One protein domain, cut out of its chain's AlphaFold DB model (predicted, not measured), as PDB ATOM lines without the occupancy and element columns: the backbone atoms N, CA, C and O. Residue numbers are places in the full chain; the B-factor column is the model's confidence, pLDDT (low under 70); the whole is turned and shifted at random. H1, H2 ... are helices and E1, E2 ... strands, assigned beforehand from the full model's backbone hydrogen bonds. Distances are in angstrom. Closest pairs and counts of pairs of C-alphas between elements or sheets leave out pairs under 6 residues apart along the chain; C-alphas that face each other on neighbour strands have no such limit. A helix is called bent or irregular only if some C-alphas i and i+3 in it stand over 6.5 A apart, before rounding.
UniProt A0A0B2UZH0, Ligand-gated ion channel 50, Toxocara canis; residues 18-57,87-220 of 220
ATOM      1  N   LYS A  18     178.669 107.341 162.683       43.47
ATOM      2  CA  LYS A  18     178.906 106.569 163.928       43.47
ATOM      3  C   LYS A  18     179.645 107.342 165.039       43.47
ATOM      4  O   LYS A  18     179.419 107.040 166.202       43.47
ATOM      5  N   LYS A  19     180.456 108.362 164.715       47.59
ATOM      6  CA  LYS A  19     181.043 109.291 165.712       47.59
ATOM      7  C   LYS A  19     180.041 110.349 166.200       47.59
ATOM      8  O   LYS A  19     180.034 110.724 167.363       47.59
ATOM      9  N   LYS A  20     179.101 110.737 165.336       54.06
ATOM     10  CA  LYS A  20     178.043 111.706 165.633       54.06
ATOM     11  C   LYS A  20     176.916 111.141 166.511       54.06
ATOM     12  O   LYS A  20     176.172 111.922 167.079       54.06
ATOM     13  N   ALA A  21     176.791 109.822 166.686       51.78
ATOM     14  CA  ALA A  21     175.771 109.242 167.569       51.78
ATOM     15  C   ALA A  21     175.972 109.640 169.047       51.78
ATOM     16  O   ALA A  21     175.003 109.981 169.715       51.78
ATOM     17  N   SER A  22     177.220 109.680 169.532       56.41
ATOM     18  CA  SER A  22     177.537 110.148 170.893       56.41
ATOM     19  C   SER A  22     177.255 111.651 171.054       56.41
ATOM     20  O   SER A  22     176.646 112.082 172.031       56.41
ATOM     21  N   LEU A  23     177.590 112.442 170.027       55.91
ATOM     22  CA  LEU A  23     177.264 113.871 169.926       55.91
ATOM     23  C   LEU A  23     175.756 114.145 169.921       55.91
ATOM     24  O   LEU A  23     175.293 115.042 170.618       55.91
ATOM     25  N   VAL A  24     174.981 113.370 169.158       60.31
ATOM     26  CA  VAL A  24     173.514 113.465 169.115       60.31
ATOM     27  C   VAL A  24     172.942 113.165 170.488       60.31
ATOM     28  O   VAL A  24     172.101 113.916 170.957       60.31
ATOM     29  N   VAL A  25     173.416 112.112 171.155       63.44
ATOM     30  CA  VAL A  25     172.958 111.767 172.507       63.44
ATOM     31  C   VAL A  25     173.297 112.879 173.502       63.44
ATOM     32  O   VAL A  25     172.456 113.210 174.330       63.44
ATOM     33  N   MET A  26     174.467 113.513 173.390       63.81
ATOM     34  CA  MET A  26     174.865 114.636 174.245       63.81
ATOM     35  C   MET A  26     173.991 115.882 174.020       63.81
ATOM     36  O   MET A  26     173.456 116.437 174.979       63.81
ATOM     37  N   ILE A  27     173.795 116.290 172.762       62.81
ATOM     38  CA  ILE A  27     172.966 117.452 172.397       62.81
ATOM     39  C   ILE A  27     171.506 117.203 172.771       62.81
ATOM     40  O   ILE A  27     170.880 118.052 173.400       62.81
ATOM     41  N   VAL A  28     170.968 116.029 172.430       64.00
ATOM     42  CA  VAL A  28     169.595 115.652 172.774       64.00
ATOM     43  C   VAL A  28     169.444 115.597 174.289       64.00
ATOM     44  O   VAL A  28     168.537 116.238 174.795       64.00
ATOM     45  N   SER A  29     170.337 114.945 175.038       59.06
ATOM     46  CA  SER A  29     170.266 114.888 176.509       59.06
ATOM     47  C   SER A  29     170.279 116.280 177.150       59.06
ATOM     48  O   SER A  29     169.475 116.550 178.041       59.06
ATOM     49  N   TYR A  30     171.119 117.199 176.657       62.19
ATOM     50  CA  TYR A  30     171.172 118.568 177.172       62.19
ATOM     51  C   TYR A  30     169.917 119.373 176.824       62.19
ATOM     52  O   TYR A  30     169.329 119.987 177.710       62.19
ATOM     53  N   LEU A  31     169.465 119.344 175.564       62.12
ATOM     54  CA  LEU A  31     168.220 120.006 175.161       62.12
ATOM     55  C   LEU A  31     167.022 119.421 175.915       62.12
ATOM     56  O   LEU A  31     166.158 120.169 176.352       62.12
ATOM     57  N   THR A  32     167.005 118.107 176.150       55.91
ATOM     58  CA  THR A  32     165.963 117.451 176.948       55.91
ATOM     59  C   THR A  32     166.040 117.914 178.400       55.91
ATOM     60  O   THR A  32     165.019 118.275 178.958       55.91
ATOM     61  N   ARG A  33     167.227 118.001 179.015       54.16
ATOM     62  CA  ARG A  33     167.388 118.570 180.367       54.16
ATOM     63  C   ARG A  33     166.950 120.029 180.451       54.16
ATOM     64  O   ARG A  33     166.333 120.404 181.436       54.16
ATOM     65  N   LEU A  34     167.245 120.836 179.440       54.16
ATOM     66  CA  LEU A  34     166.829 122.234 179.377       54.16
ATOM     67  C   LEU A  34     165.300 122.358 179.290       54.16
ATOM     68  O   LEU A  34     164.708 123.165 179.997       54.16
ATOM     69  N   VAL A  35     164.668 121.511 178.472       52.38
ATOM     70  CA  VAL A  35     163.208 121.419 178.336       52.38
ATOM     71  C   VAL A  35     162.557 120.848 179.601       52.38
ATOM     72  O   VAL A  35     161.499 121.320 179.977       52.38
ATOM     73  N   LEU A  36     163.191 119.892 180.290       46.31
ATOM     74  CA  LEU A  36     162.690 119.277 181.531       46.31
ATOM     75  C   LEU A  36     162.884 120.155 182.780       46.31
ATOM     76  O   LEU A  36     162.263 119.897 183.807       46.31
ATOM     77  N   LEU A  37     163.764 121.159 182.722       43.44
ATOM     78  CA  LEU A  37     163.928 122.168 183.775       43.44
ATOM     79  C   LEU A  37     162.912 123.309 183.645       43.44
ATOM     80  O   LEU A  37     162.648 124.005 184.624       43.44
ATOM     81  N   LEU A  38     162.339 123.496 182.454       41.59
ATOM     82  CA  LEU A  38     161.205 124.383 182.244       41.59
ATOM     83  C   LEU A  38     159.922 123.586 182.533       41.59
ATOM     84  O   LEU A  38     159.771 122.478 182.019       41.59
ATOM     85  N   PRO A  39     158.995 124.089 183.366       43.41
ATOM     86  CA  PRO A  39     157.724 123.406 183.568       43.41
ATOM     87  C   PRO A  39     157.005 123.256 182.222       43.41
ATOM     88  O   PRO A  39     156.996 124.193 181.420       43.41
ATOM     89  N   GLU A  40     156.406 122.087 181.972       46.44
ATOM     90  CA  GLU A  40     155.575 121.892 180.783       46.44
ATOM     91  C   GLU A  40     154.511 122.992 180.732       46.44
ATOM     92  O   GLU A  40     153.801 123.234 181.713       46.44
ATOM     93  N   LEU A  41     154.405 123.673 179.587       43.16
ATOM     94  CA  LEU A  41     153.340 124.642 179.384       43.16
ATOM     95  C   LEU A  41     151.999 123.924 179.521       43.16
ATOM     96  O   LEU A  41     151.651 123.051 178.722       43.16
ATOM     97  N   THR A  42     151.216 124.336 180.512       57.66
ATOM     98  CA  THR A  42     149.822 123.908 180.609       57.66
ATOM     99  C   THR A  42     149.078 124.327 179.343       57.66
ATOM    100  O   THR A  42     149.413 125.327 178.703       57.66
ATOM    101  N   THR A  43     148.018 123.603 178.983       55.78
ATOM    102  CA  THR A  43     147.189 123.956 177.819       55.78
ATOM    103  C   THR A  43     146.669 125.394 177.909       55.78
ATOM    104  O   THR A  43     146.597 126.076 176.896       55.78
ATOM    105  N   ALA A  44     146.403 125.894 179.120       55.97
ATOM    106  CA  ALA A  44     146.021 127.284 179.352       55.97
ATOM    107  C   ALA A  44     147.147 128.279 179.016       55.97
ATOM    108  O   ALA A  44     146.895 129.288 178.368       55.97
ATOM    109  N   GLN A  45     148.394 127.996 179.406       50.06
ATOM    110  CA  GLN A  45     149.543 128.842 179.062       50.06
ATOM    111  C   GLN A  45     149.863 128.787 177.563       50.06
ATOM    112  O   GLN A  45     150.213 129.807 176.979       50.06
ATOM    113  N   ALA A  46     149.721 127.617 176.933       55.66
ATOM    114  CA  ALA A  46     149.943 127.448 175.498       55.66
ATOM    115  C   ALA A  46     148.867 128.168 174.672       55.66
ATOM    116  O   ALA A  46     149.190 128.830 173.692       55.66
ATOM    117  N   ASN A  47     147.605 128.096 175.103       61.69
ATOM    118  CA  ASN A  47     146.521 128.866 174.499       61.69
ATOM    119  C   ASN A  47     146.740 130.365 174.694       61.69
ATOM    120  O   ASN A  47     146.547 131.116 173.755       61.69
ATOM    121  N   LYS A  48     147.228 130.796 175.862       65.94
ATOM    122  CA  LYS A  48     147.566 132.202 176.105       65.94
ATOM    123  C   LYS A  48     148.716 132.690 175.218       65.94
ATOM    124  O   LYS A  48     148.696 133.823 174.763       65.94
ATOM    125  N   LEU A  49     149.708 131.842 174.941       56.56
ATOM    126  CA  LEU A  49     150.738 132.136 173.941       56.56
ATOM    127  C   LEU A  49     150.157 132.228 172.532       56.56
ATOM    128  O   LEU A  49     150.516 133.143 171.800       56.56
ATOM    129  N   ALA A  50     149.272 131.303 172.161       62.59
ATOM    130  CA  ALA A  50     148.590 131.340 170.873       62.59
ATOM    131  C   ALA A  50     147.734 132.606 170.739       62.59
ATOM    132  O   ALA A  50     147.824 133.266 169.720       62.59
ATOM    133  N   GLU A  51     147.018 133.014 171.788       67.06
ATOM    134  CA  GLU A  51     146.292 134.287 171.844       67.06
ATOM    135  C   GLU A  51     147.238 135.479 171.673       67.06
ATOM    136  O   GLU A  51     146.957 136.353 170.867       67.06
ATOM    137  N   ILE A  52     148.390 135.499 172.353       59.34
ATOM    138  CA  ILE A  52     149.383 136.574 172.195       59.34
ATOM    139  C   ILE A  52     149.897 136.638 170.749       59.34
ATOM    140  O   ILE A  52     150.058 137.738 170.218       59.34
ATOM    141  N   VAL A  53     150.152 135.488 170.112       55.69
ATOM    142  CA  VAL A  53     150.607 135.378 168.713       55.69
ATOM    143  C   VAL A  53     149.498 135.764 167.727       55.69
ATOM    144  O   VAL A  53     149.753 136.520 166.793       55.69
ATOM    145  N   ASP A  54     148.265 135.323 167.953       57.28
ATOM    146  CA  ASP A  54     147.101 135.652 167.126       57.28
ATOM    147  C   ASP A  54     146.745 137.147 167.247       57.28
ATOM    148  O   ASP A  54     146.445 137.795 166.242       57.28
ATOM    149  N   GLU A  55     146.875 137.739 168.441       58.41
ATOM    150  CA  GLU A  55     146.783 139.189 168.657       58.41
ATOM    151  C   GLU A  55     147.853 139.948 167.848       58.41
ATOM    152  O   GLU A  55     147.552 141.017 167.305       58.41
ATOM    153  N   GLN A  56     149.070 139.393 167.680       48.06
ATOM    154  CA  GLN A  56     150.089 139.983 166.792       48.06
ATOM    155  C   GLN A  56     149.631 139.995 165.331       48.06
ATOM    156  O   GLN A  56     149.767 141.014 164.645       48.06
ATOM    157  N   GLU A  57     149.097 138.875 164.836       54.31
ATOM    158  CA  GLU A  57     148.697 138.752 163.433       54.31
ATOM    159  C   GLU A  57     147.465 139.606 163.114       54.31
ATOM    160  O   GLU A  57     147.407 140.261 162.068       54.31
ATOM    161  N   PRO A  87     146.249 159.762 165.477       92.25
ATOM    162  CA  PRO A  87     147.512 159.412 164.836       92.25
ATOM    163  C   PRO A  87     148.691 159.913 165.677       92.25
ATOM    164  O   PRO A  87     148.717 161.062 166.122       92.25
ATOM    165  N   ILE A  88     149.684 159.050 165.887       90.75
ATOM    166  CA  ILE A  88     150.828 159.366 166.741       90.75
ATOM    167  C   ILE A  88     151.979 159.967 165.924       90.75
ATOM    168  O   ILE A  88     152.342 159.462 164.864       90.75
ATOM    169  N   ASN A  89     152.563 161.050 166.432       92.75
ATOM    170  CA  ASN A  89     153.800 161.645 165.919       92.75
ATOM    171  C   ASN A  89     154.936 161.481 166.946       92.75
ATOM    172  O   ASN A  89     154.700 161.029 168.067       92.75
ATOM    173  N   GLU A  90     156.163 161.875 166.596       92.06
ATOM    174  CA  GLU A  90     157.329 161.719 167.483       92.06
ATOM    175  C   GLU A  90     157.171 162.424 168.839       92.06
ATOM    176  O   GLU A  90     157.589 161.895 169.868       92.06
ATOM    177  N   THR A  91     156.517 163.585 168.873       95.25
ATOM    178  CA  THR A  91     156.277 164.326 170.120       95.25
ATOM    179  C   THR A  91     155.304 163.578 171.029       95.25
ATOM    180  O   THR A  91     155.603 163.363 172.203       95.25
ATOM    181  N   LEU A  92     154.165 163.132 170.495       95.00
ATOM    182  CA  LEU A  92     153.171 162.357 171.243       95.00
ATOM    183  C   LEU A  92     153.747 161.020 171.710       95.00
ATOM    184  O   LEU A  92     153.553 160.633 172.858       95.00
ATOM    185  N   ARG A  93     154.527 160.355 170.853       94.12
ATOM    186  CA  ARG A  93     155.245 159.122 171.184       94.12
ATOM    187  C   ARG A  93     156.237 159.332 172.324       94.12
ATOM    188  O   ARG A  93     156.278 158.527 173.252       94.12
ATOM    189  N   LYS A  94     157.015 160.415 172.288       94.50
ATOM    190  CA  LYS A  94     157.949 160.767 173.363       94.50
ATOM    191  C   LYS A  94     157.213 161.047 174.673       94.50
ATOM    192  O   LYS A  94     157.637 160.535 175.705       94.50
ATOM    193  N   ASN A  95     156.119 161.804 174.627       95.19
ATOM    194  CA  ASN A  95     155.311 162.121 175.804       95.19
ATOM    195  C   ASN A  95     154.672 160.865 176.405       95.19
ATOM    196  O   ASN A  95     154.694 160.703 177.620       95.19
ATOM    197  N   LEU A  96     154.179 159.951 175.564       95.12
ATOM    198  CA  LEU A  96     153.667 158.652 175.998       95.12
ATOM    199  C   LEU A  96     154.750 157.859 176.736       95.12
ATOM    200  O   LEU A  96     154.552 157.474 177.881       95.12
ATOM    201  N   ILE A  97     155.924 157.676 176.121       94.81
ATOM    202  CA  ILE A  97     157.043 156.957 176.752       94.81
ATOM    203  C   ILE A  97     157.464 157.637 178.061       94.81
ATOM    204  O   ILE A  97     157.820 156.959 179.016       94.81
ATOM    205  N   GLN A  98     157.468 158.967 178.127       94.38
ATOM    206  CA  GLN A  98     157.801 159.672 179.365       94.38
ATOM    207  C   GLN A  98     156.749 159.445 180.452       94.38
ATOM    208  O   GLN A  98     157.135 159.163 181.578       94.38
ATOM    209  N   GLY A  99     155.459 159.517 180.117       94.44
ATOM    210  CA  GLY A  99     154.365 159.296 181.064       94.44
ATOM    211  C   GLY A  99     154.327 157.870 181.613       94.44
ATOM    212  O   GLY A  99     154.170 157.691 182.815       94.44
ATOM    213  N   LEU A 100     154.560 156.868 180.760       94.88
ATOM    214  CA  LEU A 100     154.559 155.458 181.164       94.88
ATOM    215  C   LEU A 100     155.646 155.109 182.191       94.88
ATOM    216  O   LEU A 100     155.439 154.223 183.010       94.88
ATOM    217  N   PHE A 101     156.791 155.795 182.153       94.38
ATOM    218  CA  PHE A 101     157.931 155.559 183.050       94.38
ATOM    219  C   PHE A 101     158.114 156.685 184.085       94.38
ATOM    220  O   PHE A 101     159.194 156.820 184.661       94.38
ATOM    221  N   ALA A 102     157.114 157.549 184.268       92.50
ATOM    222  CA  ALA A 102     157.197 158.651 185.218       92.50
ATOM    223  C   ALA A 102     156.912 158.181 186.649       92.50
ATOM    224  O   ALA A 102     156.005 157.389 186.898       92.50
ATOM    225  N   GLU A 103     157.634 158.748 187.611       83.75
ATOM    226  CA  GLU A 103     157.298 158.629 189.030       83.75
ATOM    227  C   GLU A 103     156.071 159.497 189.372       83.75
ATOM    228  O   GLU A 103     155.912 160.580 188.796       83.75
ATOM    229  N   PRO A 104     155.206 159.082 190.318       84.19
ATOM    230  CA  PRO A 104     155.252 157.840 191.106       84.19
ATOM    231  C   PRO A 104     154.543 156.654 190.425       84.19
ATOM    232  O   PRO A 104     154.269 155.640 191.062       84.19
ATOM    233  N   HIS A 105     154.139 156.810 189.162       86.00
ATOM    234  CA  HIS A 105     153.289 155.850 188.452       86.00
ATOM    235  C   HIS A 105     154.006 154.526 188.171       86.00
ATOM    236  O   HIS A 105     153.385 153.463 188.222       86.00
ATOM    237  N   TYR A 106     155.313 154.576 187.910       94.31
ATOM    238  CA  TYR A 106     156.093 153.396 187.562       94.31
ATOM    239  C   TYR A 106     157.366 153.267 188.396       94.31
ATOM    240  O   TYR A 106     158.367 153.913 188.110       94.31
ATOM    241  N   ASP A 107     157.344 152.344 189.356       92.88
ATOM    242  CA  ASP A 107     158.523 151.925 190.114       92.88
ATOM    243  C   ASP A 107     159.009 150.552 189.616       92.88
ATOM    244  O   ASP A 107     158.335 149.526 189.780       92.88
ATOM    245  N   LYS A 108     160.208 150.520 189.023       92.94
ATOM    246  CA  LYS A 108     160.822 149.293 188.490       92.94
ATOM    247  C   LYS A 108     161.176 148.260 189.563       92.94
ATOM    248  O   LYS A 108     161.391 147.103 189.219       92.94
ATOM    249  N   ASP A 109     161.305 148.672 190.822       91.38
ATOM    250  CA  ASP A 109     161.735 147.814 191.928       91.38
ATOM    251  C   ASP A 109     160.540 147.127 192.611       91.38
ATOM    252  O   ASP A 109     160.715 146.232 193.440       91.38
ATOM    253  N   THR A 110     159.314 147.467 192.195       91.38
ATOM    254  CA  THR A 110     158.079 146.812 192.636       91.38
ATOM    255  C   THR A 110     157.541 145.839 191.589       91.38
ATOM    256  O   THR A 110     157.664 146.044 190.376       91.38
ATOM    257  N   LEU A 111     156.932 144.750 192.069       91.50
ATOM    258  CA  LEU A 111     156.290 143.759 191.209       91.50
ATOM    259  C   LEU A 111     155.140 144.398 190.406       91.50
ATOM    260  O   LEU A 111     154.346 145.140 190.983       91.50
ATOM    261  N   PRO A 112     154.971 144.035 189.118       92.56
ATOM    262  CA  PRO A 112     153.858 144.510 188.292       92.56
ATOM    263  C   PRO A 112     152.458 144.222 188.848       92.56
ATOM    264  O   PRO A 112     151.490 144.882 188.487       92.56
ATOM    265  N   SER A 113     152.327 143.208 189.705       88.81
ATOM    266  CA  SER A 113     151.063 142.835 190.334       88.81
ATOM    267  C   SER A 113     151.270 142.494 191.808       88.81
ATOM    268  O   SER A 113     152.341 142.034 192.201       88.81
ATOM    269  N   ALA A 114     150.226 142.691 192.619       81.88
ATOM    270  CA  ALA A 114     150.295 142.536 194.075       81.88
ATOM    271  C   ALA A 114     150.628 141.107 194.541       81.88
ATOM    272  O   ALA A 114     151.238 140.932 195.589       81.88
ATOM    273  N   ASN A 115     150.227 140.094 193.767       84.31
ATOM    274  CA  ASN A 115     150.363 138.691 194.163       84.31
ATOM    275  C   ASN A 115     151.506 137.992 193.419       84.31
ATOM    276  O   ASN A 115     152.379 137.393 194.041       84.31
ATOM    277  N   SER A 116     151.487 138.023 192.082       86.56
ATOM    278  CA  SER A 116     152.438 137.274 191.257       86.56
ATOM    279  C   SER A 116     152.372 137.688 189.791       86.56
ATOM    280  O   SER A 116     151.291 137.705 189.199       86.56
ATOM    281  N   THR A 117     153.529 137.880 189.164       88.88
ATOM    282  CA  THR A 117     153.624 138.107 187.719       88.88
ATOM    283  C   THR A 117     153.965 136.800 187.013       88.88
ATOM    284  O   THR A 117     155.004 136.198 187.270       88.88
ATOM    285  N   THR A 118     153.090 136.350 186.111       89.50
ATOM    286  CA  THR A 118     153.388 135.201 185.246       89.50
ATOM    287  C   THR A 118     154.296 135.647 184.111       89.50
ATOM    288  O   THR A 118     153.962 136.579 183.381       89.50
ATOM    289  N   VAL A 119     155.420 134.952 183.954       87.31
ATOM    290  CA  VAL A 119     156.388 135.193 182.885       87.31
ATOM    291  C   VAL A 119     156.404 133.974 181.986       87.31
ATOM    292  O   VAL A 119     156.640 132.857 182.447       87.31
ATOM    293  N   VAL A 120     156.156 134.190 180.703       86.25
ATOM    294  CA  VAL A 120     156.323 133.169 179.680       86.25
ATOM    295  C   VAL A 120     157.710 133.308 179.078       86.25
ATOM    296  O   VAL A 120     158.138 134.408 178.732       86.25
ATOM    297  N   VAL A 121     158.417 132.189 178.986       83.06
ATOM    298  CA  VAL A 121     159.784 132.129 178.480       83.06
ATOM    299  C   VAL A 121     159.818 131.218 177.266       83.06
ATOM    300  O   VAL A 121     159.326 130.093 177.316       83.06
ATOM    301  N   GLU A 122     160.429 131.699 176.192       80.75
ATOM    302  CA  GLU A 122     160.659 130.934 174.971       80.75
ATOM    303  C   GLU A 122     162.155 130.921 174.662       80.75
ATOM    304  O   GLU A 122     162.832 131.948 174.758       80.75
ATOM    305  N   LEU A 123     162.672 129.760 174.271       78.81
ATOM    306  CA  LEU A 123     164.046 129.614 173.824       78.81
ATOM    307  C   LEU A 123     164.077 128.906 172.473       78.81
ATOM    308  O   LEU A 123     163.683 127.745 172.361       78.81
ATOM    309  N   THR A 124     164.632 129.583 171.475       77.00
ATOM    310  CA  THR A 124     164.748 129.074 170.109       77.00
ATOM    311  C   THR A 124     166.214 128.965 169.718       77.00
ATOM    312  O   THR A 124     166.937 129.959 169.676       77.00
ATOM    313  N   VAL A 125     166.666 127.749 169.410       77.12
ATOM    314  CA  VAL A 125     168.031 127.501 168.927       77.12
ATOM    315  C   VAL A 125     168.108 127.864 167.448       77.12
ATOM    316  O   VAL A 125     167.478 127.219 166.615       77.12
ATOM    317  N   GLN A 126     168.887 128.893 167.119       76.56
ATOM    318  CA  GLN A 126     169.114 129.315 165.740       76.56
ATOM    319  C   GLN A 126     170.175 128.443 165.066       76.56
ATOM    320  O   GLN A 126     169.999 128.019 163.925       76.56
ATOM    321  N   SER A 127     171.287 128.187 165.756       75.00
ATOM    322  CA  SER A 127     172.356 127.336 165.238       75.00
ATOM    323  C   SER A 127     173.214 126.750 166.359       75.00
ATOM    324  O   SER A 127     173.267 127.294 167.460       75.00
ATOM    325  N   ILE A 128     173.892 125.639 166.065       75.69
ATOM    326  CA  ILE A 128     174.968 125.087 166.892       75.69
ATOM    327  C   ILE A 128     176.263 125.335 166.124       75.69
ATOM    328  O   ILE A 128     176.431 124.818 165.019       75.69
ATOM    329  N   THR A 129     177.144 126.156 166.683       75.38
ATOM    330  CA  THR A 129     178.324 126.683 165.982       75.38
ATOM    331  C   THR A 129     179.580 125.867 166.257       75.38
ATOM    332  O   THR A 129     180.409 125.697 165.368       75.38
ATOM    333  N   GLU A 130     179.710 125.302 167.457       73.88
ATOM    334  CA  GLU A 130     180.848 124.468 167.841       73.88
ATOM    335  C   GLU A 130     180.391 123.312 168.718       73.88
ATOM    336  O   GLU A 130     179.480 123.461 169.532       73.88
ATOM    337  N   ILE A 131     181.053 122.163 168.587       73.25
ATOM    338  CA  ILE A 131     180.836 121.026 169.475       73.25
ATOM    339  C   ILE A 131     182.184 120.387 169.812       73.25
ATOM    340  O   ILE A 131     182.989 120.114 168.925       73.25
ATOM    341  N   SER A 132     182.421 120.142 171.096       71.62
ATOM    342  CA  SER A 132     183.613 119.495 171.632       71.62
ATOM    343  C   SER A 132     183.206 118.242 172.395       71.62
ATOM    344  O   SER A 132     182.640 118.320 173.487       71.62
ATOM    345  N   GLU A 133     183.521 117.078 171.822       68.62
ATOM    346  CA  GLU A 133     183.327 115.780 172.476       68.62
ATOM    347  C   GLU A 133     184.209 115.648 173.725       68.62
ATOM    348  O   GLU A 133     183.744 115.194 174.765       68.62
ATOM    349  N   PHE A 134     185.467 116.102 173.641       69.56
ATOM    350  CA  PHE A 134     186.447 115.984 174.726       69.56
ATOM    351  C   PHE A 134     185.999 116.714 175.996       69.56
ATOM    352  O   PHE A 134     186.069 116.162 177.090       69.56
ATOM    353  N   SER A 135     185.509 117.948 175.855       66.81
ATOM    354  CA  SER A 135     185.020 118.752 176.986       66.81
ATOM    355  C   SER A 135     183.513 118.646 177.208       66.81
ATOM    356  O   SER A 135     182.985 119.393 178.036       66.81
ATOM    357  N   SER A 136     182.835 117.767 176.459       69.00
ATOM    358  CA  SER A 136     181.377 117.597 176.450       69.00
ATOM    359  C   SER A 136     180.624 118.934 176.422       69.00
ATOM    360  O   SER A 136     179.778 119.220 177.269       69.00
ATOM    361  N   SER A 137     180.984 119.806 175.479       67.25
ATOM    362  CA  SER A 137     180.469 121.179 175.401       67.25
ATOM    363  C   SER A 137     180.084 121.574 173.988       67.25
ATOM    364  O   SER A 137     180.735 121.152 173.036       67.25
ATOM    365  N   PHE A 138     179.086 122.441 173.844       72.06
ATOM    366  CA  PHE A 138     178.717 123.014 172.555       72.06
ATOM    367  C   PHE A 138     178.496 124.524 172.660       72.06
ATOM    368  O   PHE A 138     178.235 125.057 173.737       72.06
ATOM    369  N   LYS A 139     178.632 125.226 171.536       71.38
ATOM    370  CA  LYS A 139     178.216 126.621 171.394       71.38
ATOM    371  C   LYS A 139     176.952 126.688 170.561       71.38
ATOM    372  O   LYS A 139     176.851 125.999 169.545       71.38
ATOM    373  N   ALA A 140     176.008 127.516 170.982       75.31
ATOM    374  CA  ALA A 140     174.770 127.744 170.260       75.31
ATOM    375  C   ALA A 140     174.414 129.228 170.216       75.31
ATOM    376  O   ALA A 140     174.551 129.949 171.206       75.31
ATOM    377  N   ASP A 141     173.892 129.648 169.071       73.94
ATOM    378  CA  ASP A 141     173.190 130.915 168.945       73.94
ATOM    379  C   ASP A 141     171.720 130.674 169.260       73.94
ATOM    380  O   ASP A 141     171.068 129.835 168.627       73.94
ATOM    381  N   VAL A 142     171.197 131.401 170.243       77.19
ATOM    382  CA  VAL A 142     169.821 131.232 170.711       77.19
ATOM    383  C   VAL A 142     169.096 132.568 170.770       77.19
ATOM    384  O   VAL A 142     169.663 133.600 171.135       77.19
ATOM    385  N   TRP A 143     167.816 132.526 170.426       79.19
ATOM    386  CA  TRP A 143     166.862 133.581 170.715       79.19
ATOM    387  C   TRP A 143     166.149 133.246 172.010       79.19
ATOM    388  O   TRP A 143     165.666 132.128 172.179       79.19
ATOM    389  N   PHE A 144     166.089 134.210 172.913       82.88
ATOM    390  CA  PHE A 144     165.428 134.058 174.196       82.88
ATOM    391  C   PHE A 144     164.383 135.150 174.360       82.88
ATOM    392  O   PHE A 144     164.733 136.329 174.419       82.88
ATOM    393  N   SER A 145     163.116 134.755 174.431       86.50
ATOM    394  CA  SER A 145     161.994 135.660 174.664       86.50
ATOM    395  C   SER A 145     161.505 135.544 176.101       86.50
ATOM    396  O   SER A 145     161.341 134.447 176.631       86.50
ATOM    397  N   GLN A 146     161.196 136.686 176.696       89.25
ATOM    398  CA  GLN A 146     160.422 136.820 177.920       89.25
ATOM    399  C   GLN A 146     159.177 137.637 177.597       89.25
ATOM    400  O   GLN A 146     159.271 138.709 176.995       89.25
ATOM    401  N   ILE A 147     158.017 137.130 177.998       92.31
ATOM    402  CA  ILE A 147     156.731 137.791 177.806       92.31
ATOM    403  C   ILE A 147     156.014 137.833 179.148       92.31
ATOM    404  O   ILE A 147     155.815 136.801 179.787       92.31
ATOM    405  N   TRP A 148     155.631 139.021 179.597       94.81
ATOM    406  CA  TRP A 148     154.858 139.195 180.825       94.81
ATOM    407  C   TRP A 148     153.898 140.368 180.685       94.81
ATOM    408  O   TRP A 148     154.010 141.173 179.768       94.81
ATOM    409  N   HIS A 149     152.934 140.455 181.592       95.38
ATOM    410  CA  HIS A 149     151.960 141.536 181.612       95.38
ATOM    411  C   HIS A 149     152.268 142.504 182.755       95.38
ATOM    412  O   HIS A 149     152.398 142.068 183.901       95.38
ATOM    413  N   ASP A 150     152.382 143.796 182.440       96.31
ATOM    414  CA  ASP A 150     152.532 144.881 183.406       96.31
ATOM    415  C   ASP A 150     151.412 145.922 183.220       96.31
ATOM    416  O   ASP A 150     151.505 146.774 182.332       96.31
ATOM    417  N   PRO A 151     150.351 145.883 184.050       94.62
ATOM    418  CA  PRO A 151     149.215 146.800 183.936       94.62
ATOM    419  C   PRO A 151     149.589 148.282 184.042       94.62
ATOM    420  O   PRO A 151     148.852 149.136 183.560       94.62
ATOM    421  N   ARG A 152     150.733 148.611 184.657       95.44
ATOM    422  CA  ARG A 152     151.200 150.000 184.804       95.44
ATOM    423  C   ARG A 152     151.624 150.605 183.466       95.44
ATOM    424  O   ARG A 152     151.687 151.824 183.346       95.44
ATOM    425  N   LEU A 153     151.902 149.762 182.471       96.19
ATOM    426  CA  LEU A 153     152.261 150.173 181.117       96.19
ATOM    427  C   LEU A 153     151.092 150.080 180.124       96.19
ATOM    428  O   LEU A 153     151.326 150.154 178.918       96.19
ATOM    429  N   ASP A 154     149.855 149.905 180.597       95.38
ATOM    430  CA  ASP A 154     148.668 149.994 179.744       95.38
ATOM    431  C   ASP A 154     148.503 151.429 179.226       95.38
ATOM    432  O   ASP A 154     148.524 152.397 179.987       95.38
ATOM    433  N   PHE A 155     148.359 151.568 177.910       94.69
ATOM    434  CA  PHE A 155     148.168 152.855 177.245       94.69
ATOM    435  C   PHE A 155     146.938 152.890 176.335       94.69
ATOM    436  O   PHE A 155     146.831 153.772 175.478       94.69
ATOM    437  N   ARG A 156     145.987 151.964 176.504       93.38
ATOM    438  CA  ARG A 156     144.750 151.945 175.702       93.38
ATOM    439  C   ARG A 156     143.924 153.222 175.859       93.38
ATOM    440  O   ARG A 156     143.380 153.701 174.866       93.38
ATOM    441  N   ASP A 157     143.928 153.815 177.050       91.44
ATOM    442  CA  ASP A 157     143.172 155.034 177.375       91.44
ATOM    443  C   ASP A 157     143.654 156.283 176.614       91.44
ATOM    444  O   ASP A 157     142.959 157.294 176.557       91.44
ATOM    445  N   TYR A 158     144.830 156.227 175.981       89.94
ATOM    446  CA  TYR A 158     145.315 157.315 175.131       89.94
ATOM    447  C   TYR A 158     144.672 157.329 173.735       89.94
ATOM    448  O   TYR A 158     144.856 158.294 172.994       89.94
ATOM    449  N   HIS A 159     143.949 156.267 173.351       89.31
ATOM    450  CA  HIS A 159     143.262 156.140 172.060       89.31
ATOM    451  C   HIS A 159     144.152 156.411 170.831       89.31
ATOM    452  O   HIS A 159     143.674 156.864 169.790       89.31
ATOM    453  N   TYR A 160     145.458 156.136 170.914       91.56
ATOM    454  CA  TYR A 160     146.367 156.316 169.781       91.56
ATOM    455  C   TYR A 160     146.195 155.220 168.725       91.56
ATOM    456  O   TYR A 160     145.971 154.055 169.049       91.56
ATOM    457  N   CYS A 161     146.392 155.572 167.450       90.56
ATOM    458  CA  CYS A 161     146.508 154.623 166.339       90.56
ATOM    459  C   CYS A 161     147.867 153.894 166.374       90.56
ATOM    460  O   CYS A 161     148.646 153.963 165.421       90.56
ATOM    461  N   LEU A 162     148.199 153.268 167.502       88.31
ATOM    462  CA  LEU A 162     149.493 152.648 167.758       88.31
ATOM    463  C   LEU A 162     149.312 151.180 168.144       88.31
ATOM    464  O   LEU A 162     148.734 150.870 169.181       88.31
ATOM    465  N   ALA A 163     149.883 150.297 167.323       89.19
ATOM    466  CA  ALA A 163     149.839 148.852 167.525       89.19
ATOM    467  C   ALA A 163     150.620 148.358 168.717       89.19
ATOM    468  O   ALA A 163     150.188 147.472 169.443       89.19
ATOM    469  N   ASN A 164     151.816 148.894 168.845       90.88
ATOM    470  CA  ASN A 164     152.782 148.501 169.829       90.88
ATOM    471  C   ASN A 164     153.827 149.606 169.930       90.88
ATOM    472  O   ASN A 164     153.999 150.441 169.037       90.88
ATOM    473  N   LEU A 165     154.512 149.625 171.057       92.62
ATOM    474  CA  LEU A 165     155.528 150.600 171.372       92.62
ATOM    475  C   LEU A 165     156.879 149.891 171.407       92.62
ATOM    476  O   LEU A 165     157.272 149.328 172.425       92.62
ATOM    477  N   SER A 166     157.603 149.927 170.288       92.75
ATOM    478  CA  SER A 166     158.992 149.458 170.248       92.75
ATOM    479  C   SER A 166     159.886 150.424 171.019       92.75
ATOM    480  O   SER A 166     159.962 151.602 170.673       92.75
ATOM    481  N   LEU A 167     160.567 149.956 172.057       92.00
ATOM    482  CA  LEU A 167     161.471 150.749 172.880       92.00
ATOM    483  C   LEU A 167     162.924 150.401 172.559       92.00
ATOM    484  O   LEU A 167     163.267 149.267 172.238       92.00
ATOM    485  N   ALA A 168     163.801 151.394 172.670       88.38
ATOM    486  CA  ALA A 168     165.233 151.164 172.543       88.38
ATOM    487  C   ALA A 168     165.790 150.482 173.805       88.38
ATOM    488  O   ALA A 168     165.320 150.736 174.914       88.38
ATOM    489  N   ALA A 169     166.857 149.693 173.648       85.81
ATOM    490  CA  ALA A 169     167.471 148.912 174.729       85.81
ATOM    491  C   ALA A 169     167.853 149.734 175.979       85.81
ATOM    492  O   ALA A 169     167.789 149.226 177.093       85.81
ATOM    493  N   HIS A 170     168.174 151.027 175.830       86.88
ATOM    494  CA  HIS A 170     168.497 151.912 176.959       86.88
ATOM    495  C   HIS A 170     167.321 152.150 177.926       86.88
ATOM    496  O   HIS A 170     167.526 152.713 179.000       86.88
ATOM    497  N   LYS A 171     166.094 151.763 177.556       90.56
ATOM    498  CA  LYS A 171     164.922 151.792 178.441       90.56
ATOM    499  C   LYS A 171     164.824 150.583 179.357       90.56
ATOM    500  O   LYS A 171     164.148 150.666 180.374       90.56
ATOM    501  N   LEU A 172     165.538 149.502 179.053       89.50
ATOM    502  CA  LEU A 172     165.500 148.281 179.847       89.50
ATOM    503  C   LEU A 172     165.877 148.491 181.330       89.50
ATOM    504  O   LEU A 172     165.165 147.964 182.176       89.50
ATOM    505  N   PRO A 173     166.890 149.308 181.697       90.44
ATOM    506  CA  PRO A 173     167.207 149.571 183.106       90.44
ATOM    507  C   PRO A 173     166.122 150.337 183.878       90.44
ATOM    508  O   PRO A 173     166.190 150.400 185.102       90.44
ATOM    509  N   GLN A 174     165.161 150.951 183.179       92.62
ATOM    510  CA  GLN A 174     164.010 151.645 183.770       92.62
ATOM    511  C   GLN A 174     162.797 150.717 183.902       92.62
ATOM    512  O   GLN A 174     161.779 151.150 184.415       92.62
ATOM    513  N   LEU A 175     162.874 149.474 183.420       94.19
ATOM    514  CA  LEU A 175     161.771 148.522 183.370       94.19
ATOM    515  C   LEU A 175     161.958 147.453 184.457       94.19
ATOM    516  O   LEU A 175     163.056 146.915 184.605       94.19
ATOM    517  N   TRP A 176     160.893 147.089 185.180       94.50
ATOM    518  CA  TRP A 176     160.900 145.855 185.957       94.50
ATOM    519  C   TRP A 176     161.136 144.681 185.003       94.50
ATOM    520  O   TRP A 176     160.432 144.532 184.006       94.50
ATOM    521  N   THR A 177     162.129 143.849 185.293       90.38
ATOM    522  CA  THR A 177     162.434 142.664 184.488       90.38
ATOM    523  C   THR A 177     162.512 141.442 185.391       90.38
ATOM    524  O   THR A 177     163.036 141.527 186.506       90.38
ATOM    525  N   PRO A 178     161.993 140.287 184.952       85.81
ATOM    526  CA  PRO A 178     162.105 139.075 185.739       85.81
ATOM    527  C   PRO A 178     163.557 138.597 185.763       85.81
ATOM    528  O   PRO A 178     164.210 138.473 184.725       85.81
ATOM    529  N   ASN A 179     164.047 138.264 186.956       74.56
ATOM    530  CA  ASN A 179     165.356 137.643 187.117       74.56
ATOM    531  C   ASN A 179     165.318 136.223 186.541       74.56
ATOM    532  O   ASN A 179     164.767 135.316 187.163       74.56
ATOM    533  N   VAL A 180     165.911 136.021 185.363       68.75
ATOM    534  CA  VAL A 180     166.068 134.688 184.767       68.75
ATOM    535  C   VAL A 180     167.541 134.316 184.691       68.75
ATOM    536  O   VAL A 180     168.379 135.102 184.257       68.75
ATOM    537  N   CYS A 181     167.852 133.098 185.129       63.34
ATOM    538  CA  CYS A 181     169.193 132.535 185.123       63.34
ATOM    539  C   CYS A 181     169.223 131.272 184.256       63.34
ATOM    540  O   CYS A 181     168.356 130.405 184.380       63.34
ATOM    541  N   PHE A 182     170.243 131.148 183.405       59.19
ATOM    542  CA  PHE A 182     170.537 129.910 182.692       59.19
ATOM    543  C   PHE A 182     171.351 128.989 183.602       59.19
ATOM    544  O   PHE A 182     172.558 129.157 183.775       59.19
ATOM    545  N   VAL A 183     170.692 128.005 184.203       51.53
ATOM    546  CA  VAL A 183     171.377 126.975 184.992       51.53
ATOM    547  C   VAL A 183     172.216 126.070 184.077       51.53
ATOM    548  O   VAL A 183     171.807 125.752 182.963       51.53
ATOM    549  N   ASN A 184     173.392 125.639 184.548       52.44
ATOM    550  CA  ASN A 184     174.330 124.738 183.844       52.44
ATOM    551  C   ASN A 184     175.022 125.294 182.579       52.44
ATOM    552  O   ASN A 184     175.649 124.542 181.834       52.44
ATOM    553  N   SER A 185     174.988 126.605 182.338       50.41
ATOM    554  CA  SER A 185     175.840 127.230 181.318       50.41
ATOM    555  C   SER A 185     177.254 127.489 181.854       50.41
ATOM    556  O   SER A 185     177.397 128.084 182.921       50.41
ATOM    557  N   LYS A 186     178.305 127.129 181.096       53.16
ATOM    558  CA  LYS A 186     179.694 127.528 181.418       53.16
ATOM    559  C   LYS A 186     179.919 129.021 181.185       53.16
ATOM    560  O   LYS A 186     180.674 129.647 181.922       53.16
ATOM    561  N   LYS A 187     179.283 129.581 180.152       51.91
ATOM    562  CA  LYS A 187     179.319 131.011 179.829       51.91
ATOM    563  C   LYS A 187     178.081 131.392 179.013       51.91
ATOM    564  O   LYS A 187     177.760 130.720 178.036       51.91
ATOM    565  N   VAL A 188     177.412 132.480 179.389       52.94
ATOM    566  CA  VAL A 188     176.342 133.103 178.591       52.94
ATOM    567  C   VAL A 188     176.777 134.522 178.285       52.94
ATOM    568  O   VAL A 188     177.034 135.292 179.207       52.94
ATOM    569  N   GLU A 189     176.879 134.864 177.005       55.75
ATOM    570  CA  GLU A 189     177.159 136.229 176.572       55.75
ATOM    571  C   GLU A 189     176.003 136.737 175.716       55.75
ATOM    572  O   GLU A 189     175.534 136.074 174.788       55.75
ATOM    573  N   ILE A 190     175.523 137.936 176.040       57.81
ATOM    574  CA  ILE A 190     174.583 138.655 175.177       57.81
ATOM    575  C   ILE A 190     175.373 139.107 173.958       57.81
ATOM    576  O   ILE A 190     176.407 139.755 174.122       57.81
ATOM    577  N   HIS A 191     174.915 138.777 172.746       52.88
ATOM    578  CA  HIS A 191     175.586 139.254 171.537       52.88
ATOM    579  C   HIS A 191     175.559 140.787 171.524       52.88
ATOM    580  O   HIS A 191     174.496 141.406 171.429       52.88
ATOM    581  N   SER A 192     176.737 141.401 171.613       47.28
ATOM    582  CA  SER A 192     176.916 142.850 171.567       47.28
ATOM    583  C   SER A 192     177.824 143.222 170.395       47.28
ATOM    584  O   SER A 192     179.040 143.289 170.550       47.28
ATOM    585  N   SER A 193     177.253 143.438 169.207       40.66
ATOM    586  CA  SER A 193     177.922 144.176 168.124       40.66
ATOM    587  C   SER A 193     176.938 144.503 166.995       40.66
ATOM    588  O   SER A 193     176.269 143.585 166.512       40.66
ATOM    589  N   PRO A 194     176.837 145.766 166.530       45.16
ATOM    590  CA  PRO A 194     177.431 146.998 167.076       45.16
ATOM    591  C   PRO A 194     176.642 147.598 168.265       45.16
ATOM    592  O   PRO A 194     177.087 148.562 168.880       45.16
ATOM    593  N   SER A 195     175.492 147.020 168.620       52.72
ATOM    594  CA  SER A 195     174.684 147.326 169.811       52.72
ATOM    595  C   SER A 195     174.091 146.028 170.381       52.72
ATOM    596  O   SER A 195     174.139 144.987 169.723       52.72
ATOM    597  N   GLN A 196     173.573 146.054 171.618       58.72
ATOM    598  CA  GLN A 196     172.841 144.906 172.172       58.72
ATOM    599  C   GLN A 196     171.655 144.587 171.252       58.72
ATOM    600  O   GLN A 196     170.795 145.445 171.040       58.72
ATOM    601  N   ASN A 197     171.613 143.375 170.696       69.19
ATOM    602  CA  ASN A 197     170.515 142.945 169.832       69.19
ATOM    603  C   ASN A 197     169.319 142.528 170.702       69.19
ATOM    604  O   ASN A 197     169.120 141.347 170.993       69.19
ATOM    605  N   ILE A 198     168.617 143.548 171.197       81.88
ATOM    606  CA  ILE A 198     167.458 143.441 172.077       81.88
ATOM    607  C   ILE A 198     166.265 144.051 171.357       81.88
ATOM    608  O   ILE A 198     166.299 145.216 170.956       81.88
ATOM    609  N   LEU A 199     165.196 143.273 171.249       86.69
ATOM    610  CA  LEU A 199     163.884 143.760 170.863       86.69
ATOM    611  C   LEU A 199     163.051 143.930 172.136       86.69
ATOM    612  O   LEU A 199     162.841 142.964 172.862       86.69
ATOM    613  N   LEU A 200     162.595 145.153 172.410       92.25
ATOM    614  CA  LEU A 200     161.690 145.462 173.517       92.25
ATOM    615  C   LEU A 200     160.421 146.092 172.949       92.25
ATOM    616  O   LEU A 200     160.473 147.175 172.366       92.25
ATOM    617  N   ILE A 201     159.293 145.415 173.117       94.50
ATOM    618  CA  ILE A 201     157.981 145.853 172.643       94.50
ATOM    619  C   ILE A 201     157.019 145.906 173.829       94.50
ATOM    620  O   ILE A 201     156.962 144.968 174.620       94.50
ATOM    621  N   VAL A 202     156.243 146.987 173.928       96.12
ATOM    622  CA  VAL A 202     155.102 147.102 174.848       96.12
ATOM    623  C   VAL A 202     153.810 147.154 174.034       96.12
ATOM    624  O   VAL A 202     153.657 148.001 173.153       96.12
ATOM    625  N   PHE A 203     152.887 146.241 174.303       96.06
ATOM    626  CA  PHE A 203     151.559 146.200 173.697       96.06
ATOM    627  C   PHE A 203     150.598 147.159 174.401       96.06
ATOM    628  O   PHE A 203     150.820 147.471 175.570       96.06
ATOM    629  N   PRO A 204     149.510 147.597 173.737       94.88
ATOM    630  CA  PRO A 204     148.574 148.571 174.290       94.88
ATOM    631  C   PRO A 204     148.049 148.188 175.664       94.88
ATOM    632  O   PRO A 204     147.949 149.045 176.523       94.88
ATOM    633  N   ASN A 205     147.787 146.900 175.893       93.44
ATOM    634  CA  ASN A 205     147.308 146.388 177.174       93.44
ATOM    635  C   ASN A 205     148.388 146.303 178.273       93.44
ATOM    636  O   ASN A 205     148.091 145.786 179.339       93.44
ATOM    637  N   GLY A 206     149.632 146.724 178.033       94.88
ATOM    638  CA  GLY A 206     150.733 146.603 178.997       94.88
ATOM    639  C   GLY A 206     151.469 145.258 178.961       94.88
ATOM    640  O   GLY A 206     152.331 144.992 179.797       94.88
ATOM    641  N   THR A 207     151.174 144.380 177.997       95.81
ATOM    642  CA  THR A 207     152.000 143.184 177.768       95.81
ATOM    643  C   THR A 207     153.355 143.594 177.210       95.81
ATOM    644  O   THR A 207     153.439 144.375 176.267       95.81
ATOM    645  N   ILE A 208     154.427 143.059 177.775       96.06
ATOM    646  CA  ILE A 208     155.796 143.321 177.358       96.06
ATOM    647  C   ILE A 208     156.339 142.073 176.680       96.06
ATOM    648  O   ILE A 208     156.219 140.972 177.214       96.06
ATOM    649  N   TRP A 209     156.981 142.262 175.531       94.12
ATOM    650  CA  TRP A 209     157.794 141.251 174.874       94.12
ATOM    651  C   TRP A 209     159.232 141.741 174.782       94.12
ATOM    652  O   TRP A 209     159.543 142.733 174.119       94.12
ATOM    653  N   LEU A 210     160.108 141.022 175.471       91.25
ATOM    654  CA  LEU A 210     161.537 141.254 175.491       91.25
ATOM    655  C   LEU A 210     162.243 140.059 174.862       91.25
ATOM    656  O   LEU A 210     162.091 138.934 175.329       91.25
ATOM    657  N   ASN A 211     163.011 140.291 173.810       88.25
ATOM    658  CA  ASN A 211     163.727 139.244 173.102       88.25
ATOM    659  C   ASN A 211     165.218 139.588 172.997       88.25
ATOM    660  O   ASN A 211     165.591 140.693 172.599       88.25
ATOM    661  N   TYR A 212     166.053 138.627 173.383       83.81
ATOM    662  CA  TYR A 212     167.507 138.709 173.368       83.81
ATOM    663  C   TYR A 212     168.086 137.738 172.343       83.81
ATOM    664  O   TYR A 212     167.664 136.581 172.263       83.81
ATOM    665  N   ARG A 213     169.145 138.166 171.648       78.38
ATOM    666  CA  ARG A 213     170.047 137.254 170.935       78.38
ATOM    667  C   ARG A 213     171.243 136.896 171.822       78.38
ATOM    668  O   ARG A 213     172.111 137.739 172.052       78.38
ATOM    669  N   TYR A 214     171.327 135.654 172.290       68.69
ATOM    670  CA  TYR A 214     172.471 135.167 173.071       68.69
ATOM    671  C   TYR A 214     173.416 134.301 172.236       68.69
ATOM    672  O   TYR A 214     172.979 133.551 171.361       68.69
ATOM    673  N   ASN A 215     174.709 134.379 172.561       60.56
ATOM    674  CA  ASN A 215     175.685 133.338 172.262       60.56
ATOM    675  C   ASN A 215     175.901 132.541 173.548       60.56
ATOM    676  O   ASN A 215     176.345 133.101 174.557       60.56
ATOM    677  N   THR A 216     175.571 131.255 173.558       58.38
ATOM    678  CA  THR A 216     175.748 130.422 174.750       58.38
ATOM    679  C   THR A 216     176.812 129.357 174.517       58.38
ATOM    680  O   THR A 216     176.767 128.632 173.526       58.38
ATOM    681  N   LEU A 217     177.776 129.263 175.441       55.28
ATOM    682  CA  LEU A 217     178.678 128.121 175.573       55.28
ATOM    683  C   LEU A 217     178.162 127.249 176.719       55.28
ATOM    684  O   LEU A 217     178.249 127.597 177.903       55.28
ATOM    685  N   THR A 218     177.644 126.090 176.355       55.78
ATOM    686  CA  THR A 218     177.051 125.110 177.261       55.78
ATOM    687  C   THR A 218     178.012 123.938 177.454       55.78
ATOM    688  O   THR A 218     178.775 123.578 176.556       55.78
ATOM    689  N   SER A 219     178.005 123.320 178.634       49.28
ATOM    690  CA  SER A 219     178.690 122.042 178.863       49.28
ATOM    691  C   SER A 219     177.836 121.108 179.690       49.28
ATOM    692  O   SER A 219     177.155 121.570 180.602       49.28
ATOM    693  N   SER A 220     177.924 119.819 179.384       50.66
ATOM    694  CA  SER A 220     177.297 118.736 180.142       50.66
ATOM    695  C   SER A 220     178.089 118.412 181.403       50.66
ATOM    696  O   SER A 220     179.329 118.292 181.275       50.66
TER     697      SER A 220
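This is residues 18 to 57 and 87 to 220 of the 220 residues of the protein "Ligand-gated ion channel 50" of Toxocara canis (UniProt A0A0B2UZH0). A long, twisted antiparallel sheet has three long, bent strands, E1, E2 and E6, side by side, with the short strands E5 and E4 beside different parts of E6 and E3 beyond E5. Helix H1 runs along the strands over E1 and E2, H2 and H4 only graze the sheet, and H3 lies beyond the E3 and E5 end, far from H1. The printed part has 174 residues, with four named helices and six named strands in the order H1 H2 H3 E1 E2 E3 H4 E4 E5 E6. The class is mixed, helices and strands. The whole is elongated, spanning 62 by 39 by 32 A, and only just loose, close to compact, with a radius of gyration of the C-alphas of 19.1 A.

H1, residues 20 to 37, starts at C-alpha 20 (178.043, 111.706, 165.633) and is 25.3 A long. H2 is residues 43 to 57, 20.7 A, and H3 residues 90 to 100. E1, residues 119 to 132, begins at C-alpha 119 (156.388, 135.193, 182.885) and is 33.4 A long; E2, residues 137 to 149, is 35.6 A. E3 is residues 165 to 167 and H4 residues 169 to 174. E4 is residues 185 to 190 and E5 residues 198 to 202. E6, residues 207 to 219, is 34.1 A and ends at C-alpha 219 (178.690, 122.042, 178.863).

The sheet is branched at E6, with E2 on one side and E4 and E5 on the other. E1 and E2 form a hairpin, with N 124 and O 143 at 2.8 A. E2 and E6 are antiparallel, with N 144 and O 212 at 2.9 A. The hairpin E5 and E6 has N 199 and O 211 at 2.9 A; E4 and E6 have N 217 and O 187 at 3.0 A. E3 and E5 have N 165 and O 202 at 2.8 A. E1 bends by 78 degrees at residue 129, E2 by 62 degrees at 140 and E6 by 66 degrees at 215. H1 is on the sheet at a height of 9.3 A, over E1 and only just over E2, with 3 C-alphas; it runs along the strands, at 14 degrees to E1 on the local plane. H2 only grazes the sheet with residues 45 to 52, and H4 with residues 169 to 172; the closest C-alphas of H4 and E5, those of Ala 169 and Ile 198, are 6.1 A apart. H3 is only just not on the sheet, with 4 pairs of C-alphas within 10 A. In H1, H2 and H3 every O i to N i+4 pair is within hydrogen-bond range; H4 has 0 of 2, but 2 of 3 O i to N i+3 pairs.

The C-alphas of Lys 18 and Pro 104 are the farthest apart, 62.7 A. Residues 58 to 86 are not printed, and C-alphas 57 and 87 are 20.7 A apart across the cut. The links H3 to E1 and E2 to E3 are long. Mean pLDDT of the printed part is 75.4; it is under 70 in residues 18 to 57, 133 to 137, 180 to 197 and 214 to 220.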